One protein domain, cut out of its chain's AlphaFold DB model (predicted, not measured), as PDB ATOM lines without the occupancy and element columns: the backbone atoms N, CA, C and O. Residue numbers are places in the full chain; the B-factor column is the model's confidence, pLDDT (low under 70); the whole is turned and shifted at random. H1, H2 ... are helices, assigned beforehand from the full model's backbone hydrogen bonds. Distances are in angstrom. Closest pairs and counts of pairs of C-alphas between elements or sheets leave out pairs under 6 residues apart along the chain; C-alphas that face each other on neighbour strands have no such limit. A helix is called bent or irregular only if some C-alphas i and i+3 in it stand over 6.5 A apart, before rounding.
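This is residues 2 to 27 and 46 to 95 of the 221 residues of an uncharacterized protein of Prevotella sp. khp7 (UniProt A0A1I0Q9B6). One very long helix, H2, makes the longest axis, and a shorter helix, H1, lies side by side with its first part and runs the opposite way. The pairing is loose, and residues 64 to 95 of H2 stick out as a long single arm. The printed part has 76 residues with two named helices, H1 then H2 along the chain, and no named strand; the class is all helix. The whole is extended, with a radius of gyration of the C-alphas of 21.8 A, and the C-alphas span 74 by 20 by 14 A.

The longest helix is H2, residues 46 to 95. H1, residues 2 to 27, is close to H2 but not clearly touching it, with 2 pairs of C-alphas within 8 A. Their closest C-alphas, those of Ser 18 and Val 52, are 7.1 A apart. The two helices stand at a shallow tilt of 20 degrees and run opposite ways. Their centres are 23.0 A apart. Residues 2 to 10 of H1 and residues 64 to 95 of H2 stand free. In both H1 and H2 every O i to N i+4 pair is within hydrogen-bond range.

H2 has 50 residues and measures 73.2 A from C-alpha 46 at (-1.402, 13.615, 7.706) to C-alpha 95 at (41.906, 41.038, -44.609). H1 has 26 residues and measures 37.4 A from its first to its last C-alpha; C-alpha 2 is at (8.599, 33.352, -23.873). Neither helix is bent.

The two C-alphas farthest apart, those of Ile 27 and Ser 95, are 74.1 A apart. Residues 28 to 45 are not printed, and across this cut, which the link from H1 to H2 spans, C-alphas 27 and 46 are 15.6 A apart. The mean pLDDT of the printed part is 76.2. It is under 70 at residues 2 to 11, 17 to 18, 21 to 27 and 48 of this model.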
ATOM      1  N   SER A   2       9.948  33.481 -24.476       50.38
ATOM      2  CA  SER A   2       8.599  33.352 -23.873       50.38
ATOM      3  C   SER A   2       8.413  32.134 -22.935       50.38
ATOM      4  O   SER A   2       7.965  32.287 -21.801       50.38
ATOM      5  N   LYS A   3       8.882  30.937 -23.330       46.88
ATOM      6  CA  LYS A   3       8.719  29.700 -22.530       46.88
ATOM      7  C   LYS A   3       9.444  29.711 -21.171       46.88
ATOM      8  O   LYS A   3       8.970  29.099 -20.223       46.88
ATOM      9  N   ARG A   4      10.572  30.430 -21.057       50.28
ATOM     10  CA  ARG A   4      11.393  30.501 -19.829       50.28
ATOM     11  C   ARG A   4      10.719  31.347 -18.739       50.28
ATOM     12  O   ARG A   4      10.712  30.958 -17.580       50.28
ATOM     13  N   LYS A   5      10.094  32.464 -19.129       52.81
ATOM     14  CA  LYS A   5       9.290  33.287 -18.212       52.81
ATOM     15  C   LYS A   5       8.034  32.537 -17.763       52.81
ATOM     16  O   LYS A   5       7.727  32.551 -16.581       52.81
ATOM     17  N   ALA A   6       7.377  31.820 -18.678       53.84
ATOM     18  CA  ALA A   6       6.190  31.027 -18.361       53.84
ATOM     19  C   ALA A   6       6.468  29.924 -17.323       53.84
ATOM     20  O   ALA A   6       5.713  29.798 -16.365       53.84
ATOM     21  N   ASN A   7       7.574  29.181 -17.454       59.62
ATOM     22  CA  ASN A   7       7.906  28.105 -16.512       59.62
ATOM     23  C   ASN A   7       8.276  28.619 -15.111       59.62
ATOM     24  O   ASN A   7       7.837  28.050 -14.115       59.62
ATOM     25  N   ASN A   8       9.034  29.717 -15.023       65.25
ATOM     26  CA  ASN A   8       9.383  30.316 -13.731       65.25
ATOM     27  C   ASN A   8       8.144  30.900 -13.039       65.25
ATOM     28  O   ASN A   8       7.971  30.728 -11.838       65.25
ATOM     29  N   VAL A   9       7.247  31.528 -13.806       64.31
ATOM     30  CA  VAL A   9       5.965  32.028 -13.297       64.31
ATOM     31  C   VAL A   9       5.085  30.875 -12.811       64.31
ATOM     32  O   VAL A   9       4.550  30.960 -11.714       64.31
ATOM     33  N   LEU A  10       5.004  29.764 -13.549       63.41
ATOM     34  CA  LEU A  10       4.264  28.568 -13.128       63.41
ATOM     35  C   LEU A  10       4.820  27.951 -11.838       63.41
ATOM     36  O   LEU A  10       4.039  27.589 -10.963       63.41
ATOM     37  N   SER A  11       6.145  27.874 -11.683       69.62
ATOM     38  CA  SER A  11       6.762  27.351 -10.457       69.62
ATOM     39  C   SER A  11       6.514  28.262  -9.254       69.62
ATOM     40  O   SER A  11       6.191  27.773  -8.176       69.62
ATOM     41  N   ILE A  12       6.622  29.583  -9.429       70.69
ATOM     42  CA  ILE A  12       6.339  30.559  -8.368       70.69
ATOM     43  C   ILE A  12       4.856  30.511  -7.982       70.69
ATOM     44  O   ILE A  12       4.534  30.481  -6.798       70.69
ATOM     45  N   ILE A  13       3.951  30.429  -8.962       70.44
ATOM     46  CA  ILE A  13       2.510  30.277  -8.722       70.44
ATOM     47  C   ILE A  13       2.221  28.970  -7.974       70.44
ATOM     48  O   ILE A  13       1.443  28.981  -7.024       70.44
ATOM     49  N   ALA A  14       2.871  27.861  -8.338       70.75
ATOM     50  CA  ALA A  14       2.712  26.583  -7.645       70.75
ATOM     51  C   ALA A  14       3.196  26.645  -6.186       70.75
ATOM     52  O   ALA A  14       2.522  26.123  -5.298       70.75
ATOM     53  N   ILE A  15       4.313  27.332  -5.920       73.50
ATOM     54  CA  ILE A  15       4.812  27.573  -4.557       73.50
ATOM     55  C   ILE A  15       3.798  28.401  -3.759       73.50
ATOM     56  O   ILE A  15       3.401  28.000  -2.665       73.50
ATOM     57  N   ILE A  16       3.310  29.510  -4.318       73.94
ATOM     58  CA  ILE A  16       2.321  30.379  -3.661       73.94
ATOM     59  C   ILE A  16       1.027  29.612  -3.359       73.94
ATOM     60  O   ILE A  16       0.505  29.707  -2.252       73.94
ATOM     61  N   LEU A  17       0.534  28.806  -4.302       69.56
ATOM     62  CA  LEU A  17      -0.660  27.979  -4.110       69.56
ATOM     63  C   LEU A  17      -0.459  26.908  -3.031       69.56
ATOM     64  O   LEU A  17      -1.362  26.685  -2.227       69.56
ATOM     65  N   SER A  18       0.723  26.288  -2.959       68.75
ATOM     66  CA  SER A  18       1.036  25.319  -1.902       68.75
ATOM     67  C   SER A  18       1.119  25.963  -0.513       68.75
ATOM     68  O   SER A  18       0.615  25.393   0.454       68.75
ATOM     69  N   LEU A  19       1.656  27.184  -0.414       70.69
ATOM     70  CA  LEU A  19       1.689  27.958   0.831       70.69
ATOM     71  C   LEU A  19       0.287  28.410   1.257       70.69
ATOM     72  O   LEU A  19      -0.054  28.314   2.434       70.69
ATOM     73  N   LEU A  20      -0.550  28.849   0.312       73.62
ATOM     74  CA  LEU A  20      -1.947  29.206   0.577       73.62
ATOM     75  C   LEU A  20      -2.768  28.002   1.056       73.62
ATOM     76  O   LEU A  20      -3.568  28.153   1.975       73.62
ATOM     77  N   ALA A  21      -2.547  26.817   0.480       68.88
ATOM     78  CA  ALA A  21      -3.192  25.577   0.914       68.88
ATOM     79  C   ALA A  21      -2.743  25.139   2.320       68.88
ATOM     80  O   ALA A  21      -3.554  24.678   3.120       68.88
ATOM     81  N   LEU A  22      -1.463  25.325   2.653       67.75
ATOM     82  CA  LEU A  22      -0.948  25.093   4.003       67.75
ATOM     83  C   LEU A  22      -1.584  26.051   5.019       67.75
ATOM     84  O   LEU A  22      -2.063  25.619   6.064       67.75
ATOM     85  N   MET A  23      -1.634  27.346   4.694       68.12
ATOM     86  CA  MET A  23      -2.215  28.373   5.563       68.12
ATOM     87  C   MET A  23      -3.716  28.170   5.772       68.12
ATOM     88  O   MET A  23      -4.192  28.282   6.901       68.12
ATOM     89  N   SER A  24      -4.466  27.832   4.719       66.56
ATOM     90  CA  SER A  24      -5.897  27.543   4.846       66.56
ATOM     91  C   SER A  24      -6.145  26.311   5.711       66.56
ATOM     92  O   SER A  24      -7.093  26.303   6.491       66.56
ATOM     93  N   CYS A  25      -5.264  25.312   5.652       63.50
ATOM     94  CA  CYS A  25      -5.372  24.120   6.478       63.50
ATOM     95  C   CYS A  25      -5.036  24.380   7.953       63.50
ATOM     96  O   CYS A  25      -5.745  23.899   8.832       63.50
ATOM     97  N   VAL A  26      -4.035  25.215   8.245       67.31
ATOM     98  CA  VAL A  26      -3.734  25.663   9.617       67.31
ATOM     99  C   VAL A  26      -4.890  26.484  10.197       67.31
ATOM    100  O   VAL A  26      -5.267  26.281  11.349       67.31
ATOM    101  N   ILE A  27      -5.508  27.360   9.397       66.31
ATOM    102  CA  ILE A  27      -6.704  28.119   9.800       66.31
ATOM    103  C   ILE A  27      -7.885  27.175  10.052       66.31
ATOM    104  O   ILE A  27      -8.593  27.337  11.043       66.31
ATOM    105  N   SER A  46      -2.520  14.514   8.023       70.88
ATOM    106  CA  SER A  46      -1.402  13.615   7.706       70.88
ATOM    107  C   SER A  46      -1.227  13.397   6.196       70.88
ATOM    108  O   SER A  46      -0.115  13.512   5.676       70.88
ATOM    109  N   VAL A  47      -2.328  13.182   5.463       70.69
ATOM    110  CA  VAL A  47      -2.325  13.024   4.001       70.69
ATOM    111  C   VAL A  47      -1.918  14.328   3.322       70.69
ATOM    112  O   VAL A  47      -1.147  14.318   2.358       70.69
ATOM    113  N   LEU A  48      -2.377  15.467   3.842       67.75
ATOM    114  CA  LEU A  48      -1.988  16.768   3.317       67.75
ATOM    115  C   LEU A  48      -0.502  17.061   3.563       67.75
ATOM    116  O   LEU A  48       0.183  17.505   2.646       67.75
ATOM    117  N   SER A  49       0.020  16.760   4.755       74.44
ATOM    118  CA  SER A  49       1.446  16.910   5.077       74.44
ATOM    119  C   SER A  49       2.332  16.070   4.151       74.44
ATOM    120  O   SER A  49       3.316  16.575   3.598       74.44
ATOM    121  N   LEU A  50       1.939  14.821   3.888       75.19
ATOM    122  CA  LEU A  50       2.612  13.951   2.923       75.19
ATOM    123  C   LEU A  50       2.572  14.551   1.509       75.19
ATOM    124  O   LEU A  50       3.595  14.612   0.826       75.19
ATOM    125  N   THR A  51       1.407  15.047   1.088       71.19
ATOM    126  CA  THR A  51       1.208  15.641  -0.242       71.19
ATOM    127  C   THR A  51       2.085  16.876  -0.436       71.19
ATOM    128  O   THR A  51       2.775  16.995  -1.448       71.19
ATOM    129  N   VAL A  52       2.129  17.775   0.549       76.00
ATOM    130  CA  VAL A  52       2.982  18.972   0.517       76.00
ATOM    131  C   VAL A  52       4.462  18.591   0.471       76.00
ATOM    132  O   VAL A  52       5.219  19.171  -0.305       76.00
ATOM    133  N   THR A  53       4.874  17.578   1.235       79.50
ATOM    134  CA  THR A  53       6.266  17.100   1.244       79.50
ATOM    135  C   THR A  53       6.690  16.572  -0.130       79.50
ATOM    136  O   THR A  53       7.769  16.913  -0.618       79.50
ATOM    137  N   ILE A  54       5.824  15.807  -0.803       74.94
ATOM    138  CA  ILE A  54       6.071  15.310  -2.166       74.94
ATOM    139  C   ILE A  54       6.151  16.472  -3.169       74.94
ATOM    140  O   ILE A  54       7.040  16.484  -4.023       74.94
ATOM    141  N   LEU A  55       5.276  17.477  -3.049       74.94
ATOM    142  CA  LEU A  55       5.293  18.660  -3.915       74.94
ATOM    143  C   LEU A  55       6.586  19.472  -3.762       74.94
ATOM    144  O   LEU A  55       7.172  19.867  -4.770       74.94
ATOM    145  N   ILE A  56       7.065  19.672  -2.531       79.19
ATOM    146  CA  ILE A  56       8.343  20.349  -2.267       79.19
ATOM    147  C   ILE A  56       9.504  19.542  -2.862       79.19
ATOM    148  O   ILE A  56      10.347  20.106  -3.560       79.19
ATOM    149  N   GLY A  57       9.525  18.219  -2.669       76.50
ATOM    150  CA  GLY A  57      10.548  17.347  -3.257       76.50
ATOM    151  C   GLY A  57      10.600  17.443  -4.786       76.50
ATOM    152  O   GLY A  57      11.676  17.550  -5.375       76.50
ATOM    153  N   MET A  58       9.437  17.497  -5.438       76.50
ATOM    154  CA  MET A  58       9.338  17.637  -6.892       76.50
ATOM    155  C   MET A  58       9.783  19.024  -7.387       76.50
ATOM    156  O   MET A  58      10.379  19.137  -8.460       76.50
ATOM    157  N   GLN A  59       9.553  20.083  -6.606       77.06
ATOM    158  CA  GLN A  59      10.052  21.430  -6.908       77.06
ATOM    159  C   GLN A  59      11.580  21.506  -6.804       77.06
ATOM    160  O   GLN A  59      12.217  22.027  -7.719       77.06
ATOM    161  N   ILE A  60      12.171  20.931  -5.752       76.88
ATOM    162  CA  ILE A  60      13.631  20.855  -5.586       76.88
ATOM    163  C   ILE A  60      14.259  20.082  -6.755       76.88
ATOM    164  O   ILE A  60      15.235  20.540  -7.349       76.88
ATOM    165  N   TRP A  61      13.655  18.958  -7.154       76.25
ATOM    166  CA  TRP A  61      14.104  18.179  -8.310       76.25
ATOM    167  C   TRP A  61      14.080  18.984  -9.618       76.25
ATOM    168  O   TRP A  61      15.027  18.942 -10.406       76.25
ATOM    169  N   ASN A  62      13.015  19.759  -9.843       77.81
ATOM    170  CA  ASN A  62      12.896  20.617 -11.021       77.81
ATOM    171  C   ASN A  62      13.944  21.741 -11.041       77.81
ATOM    172  O   ASN A  62      14.449  22.067 -12.117       77.81
ATOM    173  N   ILE A  63      14.289  22.308  -9.879       76.62
ATOM    174  CA  ILE A  63      15.342  23.326  -9.749       76.62
ATOM    175  C   ILE A  63      16.706  22.727 -10.106       76.62
ATOM    176  O   ILE A  63      17.406  23.288 -10.947       76.62
ATOM    177  N   PHE A  64      17.048  21.555  -9.568       73.00
ATOM    178  CA  PHE A  64      18.330  20.898  -9.851       73.00
ATOM    179  C   PHE A  64      18.486  20.528 -11.337       73.00
ATOM    180  O   PHE A  64      19.518  20.758 -11.964       73.00
ATOM    181  N   GLN A  65      17.415  20.022 -11.954       76.62
ATOM    182  CA  GLN A  65      17.371  19.768 -13.399       76.62
ATOM    183  C   GLN A  65      17.538  21.045 -14.233       76.62
ATOM    184  O   GLN A  65      18.063  20.994 -15.348       76.62
ATOM    185  N   PHE A  66      17.059  22.187 -13.736       73.81
ATOM    186  CA  PHE A  66      17.230  23.470 -14.407       73.81
ATOM    187  C   PHE A  66      18.672  23.971 -14.312       73.81
ATOM    188  O   PHE A  66      19.197  24.431 -15.322       73.81
ATOM    189  N   GLU A  67      19.310  23.841 -13.151       74.94
ATOM    190  CA  GLU A  67      20.704  24.238 -12.924       74.94
ATOM    191  C   GLU A  67      21.659  23.493 -13.866       74.94
ATOM    192  O   GLU A  67      22.375  24.131 -14.636       74.94
ATOM    193  N   ASN A  68      21.534  22.165 -13.962       78.44
ATOM    194  CA  ASN A  68      22.336  21.353 -14.891       78.44
ATOM    195  C   ASN A  68      22.146  21.770 -16.363       78.44
ATOM    196  O   ASN A  68      23.088  21.806 -17.163       78.44
ATOM    197  N   LYS A  69      20.908  22.104 -16.752       78.56
ATOM    198  CA  LYS A  69      20.610  22.595 -18.108       78.56
ATOM    199  C   LYS A  69      21.150  24.001 -18.336       78.56
ATOM    200  O   LYS A  69      21.528  24.318 -19.461       78.56
ATOM    201  N   PHE A  70      21.149  24.844 -17.307       76.56
ATOM    202  CA  PHE A  70      21.681  26.195 -17.378       76.56
ATOM    203  C   PHE A  70      23.195  26.166 -17.576       76.56
ATOM    204  O   PHE A  70      23.671  26.802 -18.512       76.56
ATOM    205  N   GLU A  71      23.914  25.347 -16.810       83.00
ATOM    206  CA  GLU A  71      25.362  25.162 -16.945       83.00
ATOM    207  C   GLU A  71      25.741  24.652 -18.344       83.00
ATOM    208  O   GLU A  71      26.611  25.218 -19.004       83.00
ATOM    209  N   THR A  72      24.998  23.671 -18.874       84.94
ATOM    210  CA  THR A  72      25.213  23.161 -20.243       84.94
ATOM    211  C   THR A  72      25.014  24.249 -21.307       84.94
ATOM    212  O   THR A  72      25.753  24.314 -22.291       84.94
ATOM    213  N   ILE A  73      23.995  25.101 -21.150       82.62
ATOM    214  CA  ILE A  73      23.729  26.208 -22.081       82.62
ATOM    215  C   ILE A  73      24.814  27.278 -21.963       82.62
ATOM    216  O   ILE A  73      25.244  27.817 -22.980       82.62
ATOM    217  N   GLU A  74      25.251  27.591 -20.746       86.56
ATOM    218  CA  GLU A  74      26.307  28.567 -20.503       86.56
ATOM    219  C   GLU A  74      27.633  28.103 -21.112       86.56
ATOM    220  O   GLU A  74      28.309  28.888 -21.777       86.56
ATOM    221  N   GLN A  75      27.961  26.817 -20.980       88.31
ATOM    222  CA  GLN A  75      29.141  26.227 -21.602       88.31
ATOM    223  C   GLN A  75      29.070  26.281 -23.134       88.31
ATOM    224  O   GLN A  75      29.996  26.796 -23.757       88.31
ATOM    225  N   ARG A  76      27.954  25.860 -23.747       87.12
ATOM    226  CA  ARG A  76      27.771  25.977 -25.208       87.12
ATOM    227  C   ARG A  76      27.863  27.419 -25.688       87.12
ATOM    228  O   ARG A  76      28.479  27.689 -26.711       87.12
ATOM    229  N   SER A  77      27.277  28.354 -24.941       85.69
ATOM    230  CA  SER A  77      27.352  29.774 -25.279       85.69
ATOM    231  C   SER A  77      28.787  30.291 -25.218       85.69
ATOM    232  O   SER A  77      29.150  31.110 -26.057       85.69
ATOM    233  N   ARG A  78      29.599  29.843 -24.251       89.19
ATOM    234  CA  ARG A  78      31.026  30.190 -24.193       89.19
ATOM    235  C   ARG A  78      31.788  29.614 -25.385       89.19
ATOM    236  O   ARG A  78      32.502  30.361 -26.040       89.19
ATOM    237  N   GLU A  79      31.565  28.344 -25.717       92.06
ATOM    238  CA  GLU A  79      32.193  27.687 -26.873       92.06
ATOM    239  C   GLU A  79      31.844  28.383 -28.202       92.06
ATOM    240  O   GLU A  79      32.721  28.609 -29.037       92.06
ATOM    241  N   GLU A  80      30.584  28.786 -28.392       91.06
ATOM    242  CA  GLU A  80      30.148  29.541 -29.574       91.06
ATOM    243  C   GLU A  80      30.796  30.931 -29.649       91.06
ATOM    244  O   GLU A  80      31.218  31.354 -30.727       91.06
ATOM    245  N   ILE A  81      30.917  31.632 -28.516       91.44
ATOM    246  CA  ILE A  81      31.590  32.939 -28.442       91.44
ATOM    247  C   ILE A  81      33.082  32.800 -28.752       91.44
ATOM    248  O   ILE A  81      33.623  33.605 -29.511       91.44
ATOM    249  N   ASP A  82      33.747  31.787 -28.199       93.06
ATOM    250  CA  ASP A  82      35.170  31.547 -28.438       93.06
ATOM    251  C   ASP A  82      35.438  31.196 -29.902       93.06
ATOM    252  O   ASP A  82      36.375  31.730 -30.501       93.06
ATOM    253  N   LYS A  83      34.568  30.383 -30.511       94.25
ATOM    254  CA  LYS A  83      34.629  30.088 -31.943       94.25
ATOM    255  C   LYS A  83      34.433  31.349 -32.785       94.25
ATOM    256  O   LYS A  83      35.273  31.653 -33.624       94.25
ATOM    257  N   ALA A  84      33.391  32.137 -32.516       90.81
ATOM    258  CA  ALA A  84      33.143  33.382 -33.242       90.81
ATOM    259  C   ALA A  84      34.312  34.376 -33.110       90.81
ATOM    260  O   ALA A  84      34.674  35.057 -34.068       90.81
ATOM    261  N   LYS A  85      34.946  34.445 -31.935       91.69
ATOM    262  CA  LYS A  85      36.137  35.271 -31.704       91.69
ATOM    263  C   LYS A  85      37.330  34.801 -32.537       91.69
ATOM    264  O   LYS A  85      38.060  35.647 -33.055       91.69
ATOM    265  N   GLN A  86      37.541  33.491 -32.654       93.50
ATOM    266  CA  GLN A  86      38.587  32.928 -33.512       93.50
ATOM    267  C   GLN A  86      38.315  33.230 -34.987       93.50
ATOM    268  O   GLN A  86      39.204  33.761 -35.651       93.50
ATOM    269  N   ASP A  87      37.083  33.014 -35.450       91.50
ATOM    270  CA  ASP A  87      36.675  33.276 -36.833       91.50
ATOM    271  C   ASP A  87      36.883  34.759 -37.206       91.50
ATOM    272  O   ASP A  87      37.463  35.073 -38.247       91.50
ATOM    273  N   ILE A  88      36.492  35.693 -36.327       91.81
ATOM    274  CA  ILE A  88      36.711  37.138 -36.528       91.81
ATOM    275  C   ILE A  88      38.206  37.478 -36.549       91.81
ATOM    276  O   ILE A  88      38.648  38.293 -37.362       91.81
ATOM    277  N   LEU A  89      39.000  36.892 -35.649       92.81
ATOM    278  CA  LEU A  89      40.437  37.146 -35.594       92.81
ATOM    279  C   LEU A  89      41.138  36.664 -36.867       92.81
ATOM    280  O   LEU A  89      42.021  37.357 -37.373       92.81
ATOM    281  N   GLU A  90      40.764  35.494 -37.374       89.00
ATOM    282  CA  GLU A  90      41.308  34.936 -38.609       89.00
ATOM    283  C   GLU A  90      40.902  35.782 -39.819       89.00
ATOM    284  O   GLU A  90      41.777  36.228 -40.562       89.00
ATOM    285  N   ALA A  91      39.618  36.133 -39.944       85.56
ATOM    286  CA  ALA A  91      39.127  37.004 -41.011       85.56
ATOM    287  C   ALA A  91      39.837  38.371 -41.025       85.56
ATOM    288  O   ALA A  91      40.267  38.842 -42.082       85.56
ATOM    289  N   ASN A  92      40.034  38.988 -39.855       87.31
ATOM    290  CA  ASN A  92      40.757  40.255 -39.739       87.31
ATOM    291  C   ASN A  92      42.233  40.123 -40.128       87.31
ATOM    292  O   ASN A  92      42.766  41.010 -40.793       87.31
ATOM    293  N   LYS A  93      42.904  39.030 -39.744       86.56
ATOM    294  CA  LYS A  93      44.297  38.779 -40.147       86.56
ATOM    295  C   LYS A  93      44.416  38.634 -41.661       86.56
ATOM    296  O   LYS A  93      45.273  39.282 -42.253       86.56
ATOM    297  N   THR A  94      43.538  37.848 -42.282       84.44
ATOM    298  CA  THR A  94      43.515  37.655 -43.737       84.44
ATOM    299  C   THR A  94      43.229  38.961 -44.476       84.44
ATOM    300  O   THR A  94      43.939  39.299 -45.420       84.44
ATOM    301  N   SER A  95      42.242  39.736 -44.020       84.31
ATOM    302  CA  SER A  95      41.906  41.038 -44.609       84.31
ATOM    303  C   SER A  95      43.062  42.038 -44.499       84.31
ATOM    304  O   SER A  95      43.418  42.689 -45.484       84.31
TER     305      SER A  95